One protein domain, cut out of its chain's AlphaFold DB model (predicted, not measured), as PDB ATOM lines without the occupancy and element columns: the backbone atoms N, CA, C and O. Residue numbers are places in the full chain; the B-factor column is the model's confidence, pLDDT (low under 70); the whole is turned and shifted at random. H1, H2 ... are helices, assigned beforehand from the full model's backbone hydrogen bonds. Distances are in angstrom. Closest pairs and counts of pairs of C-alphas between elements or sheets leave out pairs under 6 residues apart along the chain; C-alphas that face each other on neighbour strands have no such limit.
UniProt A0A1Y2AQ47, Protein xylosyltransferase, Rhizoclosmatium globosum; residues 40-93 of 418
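Overview. This is residues 40 to 93 of the 418 residues of the protein "Protein xylosyltransferase" of Rhizoclosmatium globosum (UniProt A0A1Y2AQ47). A loose, flat frame of short helices has its longest helix, H2, in the middle; H1 packs on one side of it, and H3 on its last residues. A long loop, residues 69 to 80, joins H2 to H3, and H4 touches no helix. The printed part has 54 residues with four named helices, H1 to H4 in chain order, and no named strand: all helix. It is loose, with a radius of gyration of the C-alphas of 12.7 A, and spans 34 by 29 by 10 A.

Arrangement. H2, residues 55 to 68, touches H1, residues 40 to 48, at a steep tilt of 51 degrees, opposite ways; their closest C-alphas, of Ala 62 and Tyr 41, are 6.8 A apart. With residues 64 to 68 alone H2 touches H3, residues 81 to 84; the closest C-alphas, of Ala 67 and Leu 81, are 4.8 A apart. H4, residues 87 to 91, is apart from H1, H2 and H3. Every O i to N i+4 pair is within hydrogen-bond range in H1, H2 and H4; H3 is too short for one.

Along the chain. H2 is 19.8 A long, from C-alpha 55 at (51.703, -44.267, 42.611); H1 is 12.7 A, H3 5.4 A and H4 5.9 A, ending with C-alpha 91 at (63.806, -42.620, 30.425).

Size, cuts and confidence. The C-alphas farthest apart, of Ser 47 and Leu 88, are 34.1 A apart. The printed part has no cut; the link H2 to H3 is long, and pLDDT is under 70 at residues 73 to 78.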
ATOM      1  N   ARG A  40      41.241 -41.711  37.185       70.88
ATOM      2  CA  ARG A  40      40.444 -42.907  36.830       70.88
ATOM      3  C   ARG A  40      41.163 -44.220  37.134       70.88
ATOM      4  O   ARG A  40      40.557 -45.111  37.726       70.88
ATOM      5  N   TYR A  41      42.433 -44.348  36.740       72.00
ATOM      6  CA  TYR A  41      43.229 -45.540  37.049       72.00
ATOM      7  C   TYR A  41      43.451 -45.675  38.551       72.00
ATOM      8  O   TYR A  41      43.262 -46.754  39.099       72.00
ATOM      9  N   HIS A  42      43.784 -44.576  39.221       73.88
ATOM     10  CA  HIS A  42      43.976 -44.537  40.662       73.88
ATOM     11  C   HIS A  42      42.703 -44.947  41.404       73.88
ATOM     12  O   HIS A  42      42.767 -45.841  42.234       73.88
ATOM     13  N   SER A  43      41.534 -44.400  41.051       77.06
ATOM     14  CA  SER A  43      40.262 -44.785  41.677       77.06
ATOM     15  C   SER A  43      39.909 -46.260  41.449       77.06
ATOM     16  O   SER A  43      39.493 -46.936  42.389       77.06
ATOM     17  N   LEU A  44      40.107 -46.780  40.230       76.56
ATOM     18  CA  LEU A  44      39.893 -48.198  39.921       76.56
ATOM     19  C   LEU A  44      40.803 -49.095  40.769       76.56
ATOM     20  O   LEU A  44      40.340 -50.074  41.351       76.56
ATOM     21  N   ILE A  45      42.088 -48.759  40.842       75.06
ATOM     22  CA  ILE A  45      43.087 -49.554  41.556       75.06
ATOM     23  C   ILE A  45      42.853 -49.472  43.064       75.06
ATOM     24  O   ILE A  45      42.776 -50.518  43.697       75.06
ATOM     25  N   GLU A  46      42.643 -48.276  43.618       77.12
ATOM     26  CA  GLU A  46      42.370 -48.058  45.046       77.12
ATOM     27  C   GLU A  46      41.100 -48.790  45.500       77.12
ATOM     28  O   GLU A  46      41.056 -49.341  46.593       77.12
ATOM     29  N   SER A  47      40.078 -48.889  44.640       81.88
ATOM     30  CA  SER A  47      38.866 -49.660  44.955       81.88
ATOM     31  C   SER A  47      39.119 -51.165  45.111       81.88
ATOM     32  O   SER A  47      38.392 -51.843  45.836       81.88
ATOM     33  N   ARG A  48      40.140 -51.699  44.428       81.00
ATOM     34  CA  ARG A  48      40.444 -53.136  44.392       81.00
ATOM     35  C   ARG A  48      41.598 -53.527  45.311       81.00
ATOM     36  O   ARG A  48      41.614 -54.651  45.808       81.00
ATOM     37  N   PHE A  49      42.542 -52.614  45.513       79.44
ATOM     38  CA  PHE A  49      43.758 -52.781  46.302       79.44
ATOM     39  C   PHE A  49      44.001 -51.535  47.180       79.44
ATOM     40  O   PHE A  49      44.948 -50.790  46.917       79.44
ATOM     41  N   PRO A  50      43.144 -51.267  48.186       79.44
ATOM     42  CA  PRO A  50      43.238 -50.047  48.986       79.44
ATOM     43  C   PRO A  50      44.585 -49.949  49.708       79.44
ATOM     44  O   PRO A  50      44.941 -50.852  50.463       79.44
ATOM     45  N   GLY A  51      45.337 -48.868  49.486       75.69
ATOM     46  CA  GLY A  51      46.645 -48.643  50.120       75.69
ATOM     47  C   GLY A  51      47.817 -49.491  49.596       75.69
ATOM     48  O   GLY A  51      48.959 -49.252  49.991       75.69
ATOM     49  N   ASP A  52      47.569 -50.413  48.665       76.25
ATOM     50  CA  ASP A  52      48.566 -51.349  48.124       76.25
ATOM     51  C   ASP A  52      49.168 -50.867  46.787       76.25
ATOM     52  O   ASP A  52      49.861 -51.616  46.106       76.25
ATOM     53  N   PHE A  53      48.920 -49.635  46.339       74.94
ATOM     54  CA  PHE A  53      49.369 -49.175  45.018       74.94
ATOM     55  C   PHE A  53      50.742 -48.474  45.045       74.94
ATOM     56  O   PHE A  53      51.078 -47.724  45.966       74.94
ATOM     57  N   GLU A  54      51.530 -48.665  43.979       79.94
ATOM     58  CA  GLU A  54      52.696 -47.825  43.680       79.94
ATOM     59  C   GLU A  54      52.296 -46.669  42.754       79.94
ATOM     60  O   GLU A  54      52.045 -46.864  41.559       79.94
ATOM     61  N   GLU A  55      52.230 -45.452  43.304       77.88
ATOM     62  CA  GLU A  55      51.703 -44.267  42.611       77.88
ATOM     63  C   GLU A  55      52.478 -43.947  41.330       77.88
ATOM     64  O   GLU A  55      51.893 -43.807  40.254       77.88
ATOM     65  N   GLU A  56      53.806 -43.868  41.425       80.56
ATOM     66  CA  GLU A  56      54.648 -43.488  40.293       80.56
ATOM     67  C   GLU A  56      54.529 -44.500  39.149       80.56
ATOM     68  O   GLU A  56      54.398 -44.115  37.986       80.56
ATOM     69  N   GLN A  57      54.520 -45.791  39.472       81.12
ATOM     70  CA  GLN A  57      54.429 -46.859  38.480       81.12
ATOM     71  C   GLN A  57      53.057 -46.902  37.812       81.12
ATOM     72  O   GLN A  57      52.963 -47.013  36.588       81.12
ATOM     73  N   THR A  58      51.998 -46.719  38.597       79.56
ATOM     74  CA  THR A  58      50.626 -46.607  38.093       79.56
ATOM     75  C   THR A  58      50.494 -45.430  37.134       79.56
ATOM     76  O   THR A  58      49.954 -45.563  36.038       79.56
ATOM     77  N   ARG A  59      51.052 -44.278  37.511       80.00
ATOM     78  CA  ARG A  59      51.071 -43.070  36.686       80.00
ATOM     79  C   ARG A  59      51.826 -43.289  35.376       80.00
ATOM     80  O   ARG A  59      51.362 -42.828  34.334       80.00
ATOM     81  N   ARG A  60      52.970 -43.985  35.408       84.25
ATOM     82  CA  ARG A  60      53.733 -44.356  34.202       84.25
ATOM     83  C   ARG A  60      52.917 -45.267  33.290       84.25
ATOM     84  O   ARG A  60      52.752 -44.926  32.123       84.25
ATOM     85  N   LEU A  61      52.328 -46.332  33.837       84.50
ATOM     86  CA  LEU A  61      51.468 -47.250  33.088       84.50
ATOM     87  C   LEU A  61      50.272 -46.524  32.461       84.50
ATOM     88  O   LEU A  61      50.010 -46.692  31.275       84.50
ATOM     89  N   ALA A  62      49.575 -45.675  33.219       80.06
ATOM     90  CA  ALA A  62      48.442 -44.902  32.714       80.06
ATOM     91  C   ALA A  62      48.860 -43.963  31.568       80.06
ATOM     92  O   ALA A  62      48.171 -43.881  30.551       80.06
ATOM     93  N   CYS A  63      50.013 -43.294  31.696       80.31
ATOM     94  CA  CYS A  63      50.568 -42.463  30.626       80.31
ATOM     95  C   CYS A  63      50.931 -43.295  29.389       80.31
ATOM     96  O   CYS A  63      50.617 -42.884  28.272       80.31
ATOM     97  N   PHE A  64      51.568 -44.456  29.578       84.56
ATOM     98  CA  PHE A  64      51.923 -45.361  28.490       84.56
ATOM     99  C   PHE A  64      50.677 -45.835  27.748       84.56
ATOM    100  O   PHE A  64      50.593 -45.690  26.534       84.56
ATOM    101  N   ILE A  65      49.693 -46.366  28.476       82.44
ATOM    102  CA  ILE A  65      48.465 -46.911  27.901       82.44
ATOM    103  C   ILE A  65      47.717 -45.832  27.105       82.44
ATOM    104  O   ILE A  65      47.251 -46.086  25.994       82.44
ATOM    105  N   ALA A  66      47.655 -44.613  27.642       79.75
ATOM    106  CA  ALA A  66      47.044 -43.483  26.959       79.75
ATOM    107  C   ALA A  66      47.799 -43.071  25.683       79.75
ATOM    108  O   ALA A  66      47.177 -42.688  24.694       79.75
ATOM    109  N   ALA A  67      49.134 -43.165  25.683       80.62
ATOM    110  CA  ALA A  67      49.958 -42.907  24.503       80.62
ATOM    111  C   ALA A  67      49.905 -44.049  23.472       80.62
ATOM    112  O   ALA A  67      50.047 -43.813  22.271       80.62
ATOM    113  N   GLU A  68      49.729 -45.291  23.915       81.50
ATOM    114  CA  GLU A  68      49.638 -46.462  23.048       81.50
ATOM    115  C   GLU A  68      48.295 -46.501  22.306       81.50
ATOM    116  O   GLU A  68      48.281 -46.762  21.104       81.50
ATOM    117  N   GLY A  69      47.196 -46.144  22.979       77.44
ATOM    118  CA  GLY A  69      45.903 -45.858  22.350       77.44
ATOM    119  C   GLY A  69      45.050 -47.077  21.975       77.44
ATOM    120  O   GLY A  69      43.938 -46.894  21.490       77.44
ATOM    121  N   SER A  70      45.500 -48.319  22.202       75.06
ATOM    122  CA  SER A  70      44.669 -49.520  21.979       75.06
ATOM    123  C   SER A  70      43.762 -49.869  23.160       75.06
ATOM    124  O   SER A  70      42.845 -50.678  23.017       75.06
ATOM    125  N   ASN A  71      43.990 -49.255  24.321       75.31
ATOM    126  CA  ASN A  71      43.223 -49.547  25.520       75.31
ATOM    127  C   ASN A  71      41.953 -48.684  25.608       75.31
ATOM    128  O   ASN A  71      42.051 -47.453  25.641       75.31
ATOM    129  N   PRO A  72      40.763 -49.296  25.726       70.00
ATOM    130  CA  PRO A  72      39.498 -48.566  25.762       70.00
ATOM    131  C   PRO A  72      39.336 -47.665  26.994       70.00
ATOM    132  O   PRO A  72      38.587 -46.692  26.931       70.00
ATOM    133  N   LEU A  73      40.034 -47.935  28.105       67.12
ATOM    134  CA  LEU A  73      39.970 -47.087  29.300       67.12
ATOM    135  C   LEU A  73      40.714 -45.760  29.134       67.12
ATOM    136  O   LEU A  73      40.358 -44.782  29.794       67.12
ATOM    137  N   ALA A  74      41.709 -45.714  28.245       67.25
ATOM    138  CA  ALA A  74      42.600 -44.569  28.089       67.25
ATOM    139  C   ALA A  74      42.732 -44.081  26.638       67.25
ATOM    140  O   ALA A  74      43.690 -43.380  26.321       67.25
ATOM    141  N   ASN A  75      41.792 -44.429  25.754       68.06
ATOM    142  CA  ASN A  75      41.841 -44.004  24.358       68.06
ATOM    143  C   ASN A  75      41.663 -42.476  24.254       68.06
ATOM    144  O   ASN A  75      40.553 -41.954  24.364       68.06
ATOM    145  N   LEU A  76      42.779 -41.757  24.105       65.44
ATOM    146  CA  LEU A  76      42.828 -40.292  24.027       65.44
ATOM    147  C   LEU A  76      42.912 -39.766  22.591       65.44
ATOM    148  O   LEU A  76      42.736 -38.566  22.369       65.44
ATOM    149  N   SER A  77      43.227 -40.629  21.626       65.38
ATOM    150  CA  SER A  77      43.372 -40.248  20.227       65.38
ATOM    151  C   SER A  77      43.293 -41.452  19.308       65.38
ATOM    152  O   SER A  77      43.843 -42.503  19.618       65.38
ATOM    153  N   ASP A  78      42.788 -41.238  18.097       68.12
ATOM    154  CA  ASP A  78      42.759 -42.252  17.033       68.12
ATOM    155  C   ASP A  78      44.157 -42.610  16.480       68.12
ATOM    156  O   ASP A  78      44.293 -43.405  15.553       68.12
ATOM    157  N   THR A  79      45.224 -42.003  17.015       71.44
ATOM    158  CA  THR A  79      46.619 -42.219  16.608       71.44
ATOM    159  C   THR A  79      47.444 -42.771  17.769       71.44
ATOM    160  O   THR A  79      47.348 -42.280  18.889       71.44
ATOM    161  N   ARG A  80      48.320 -43.748  17.500       76.50
ATOM    162  CA  ARG A  80      49.280 -44.243  18.500       76.50
ATOM    163  C   ARG A  80      50.425 -43.246  18.678       76.50
ATOM    164  O   ARG A  80      51.294 -43.135  17.813       76.50
ATOM    165  N   LEU A  81      50.453 -42.552  19.812       80.69
ATOM    166  CA  LEU A  81      51.493 -41.581  20.174       80.69
ATOM    167  C   LEU A  81      52.783 -42.245  20.673       80.69
ATOM    168  O   LEU A  81      53.807 -41.577  20.798       80.69
ATOM    169  N   ILE A  82      52.771 -43.558  20.919       78.38
ATOM    170  CA  ILE A  82      53.929 -44.301  21.433       78.38
ATOM    171  C   ILE A  82      55.185 -44.168  20.562       78.38
ATOM    172  O   ILE A  82      56.296 -44.102  21.078       78.38
ATOM    173  N   ASN A  83      55.006 -44.030  19.248       76.31
ATOM    174  CA  ASN A  83      56.106 -43.856  18.298       76.31
ATOM    175  C   ASN A  83      56.705 -42.435  18.318       76.31
ATOM    176  O   ASN A  83      57.666 -42.162  17.603       76.31
ATOM    177  N   MET A  84      56.130 -41.526  19.110       78.25
ATOM    178  CA  MET A  84      56.574 -40.140  19.281       78.25
ATOM    179  C   MET A  84      57.235 -39.901  20.643       78.25
ATOM    180  O   MET A  84      57.539 -38.757  20.980       78.25
ATOM    181  N   ILE A  85      57.449 -40.953  21.443       78.06
ATOM    182  CA  ILE A  85      58.164 -40.825  22.711       78.06
ATOM    183  C   ILE A  85      59.605 -40.395  22.424       78.06
ATOM    184  O   ILE A  85      60.357 -41.120  21.769       78.06
ATOM    185  N   ASP A  86      59.992 -39.239  22.969       88.69
ATOM    186  CA  ASP A  86      61.395 -38.865  23.099       88.69
ATOM    187  C   ASP A  86      62.037 -39.755  24.166       88.69
ATOM    188  O   ASP A  86      61.706 -39.686  25.356       88.69
ATOM    189  N   ARG A  87      62.944 -40.633  23.729       88.88
ATOM    190  CA  ARG A  87      63.553 -41.642  24.602       88.88
ATOM    191  C   ARG A  87      64.291 -41.030  25.792       88.88
ATOM    192  O   ARG A  87      64.281 -41.607  26.874       88.88
ATOM    193  N   LEU A  88      64.940 -39.878  25.610       90.00
ATOM    194  CA  LEU A  88      65.736 -39.264  26.669       90.00
ATOM    195  C   LEU A  88      64.809 -38.625  27.699       90.00
ATOM    196  O   LEU A  88      64.975 -38.867  28.890       90.00
ATOM    197  N   ALA A  89      63.803 -37.875  27.260       87.75
ATOM    198  CA  ALA A  89      62.818 -37.258  28.135       87.75
ATOM    199  C   ALA A  89      62.050 -38.302  28.956       87.75
ATOM    200  O   ALA A  89      61.794 -38.078  30.135       87.75
ATOM    201  N   TYR A  90      61.714 -39.448  28.357       87.06
ATOM    202  CA  TYR A  90      60.922 -40.478  29.027       87.06
ATOM    203  C   TYR A  90      61.740 -41.358  29.988       87.06
ATOM    204  O   TYR A  90      61.232 -41.746  31.045       87.06
ATOM    205  N   PHE A  91      63.001 -41.665  29.654       90.75
ATOM    206  CA  PHE A  91      63.806 -42.620  30.425       90.75
ATOM    207  C   PHE A  91      64.921 -42.021  31.270       90.75
ATOM    208  O   PHE A  91      65.377 -42.712  32.170       90.75
ATOM    209  N   LYS A  92      65.374 -40.784  31.045       90.69
ATOM    210  CA  LYS A  92      66.585 -40.252  31.704       90.69
ATOM    211  C   LYS A  92      66.549 -40.296  33.234       90.69
ATOM    212  O   LYS A  92      67.588 -40.533  33.843       90.69
ATOM    213  N   GLU A  93      65.400 -40.072  33.867       90.31
ATOM    214  CA  GLU A  93      65.303 -40.165  35.335       90.31
ATOM    215  C   GLU A  93      65.483 -41.604  35.837       90.31
ATOM    216  O   GLU A  93      66.183 -41.849  36.826       90.31
TER     217      GLU A  93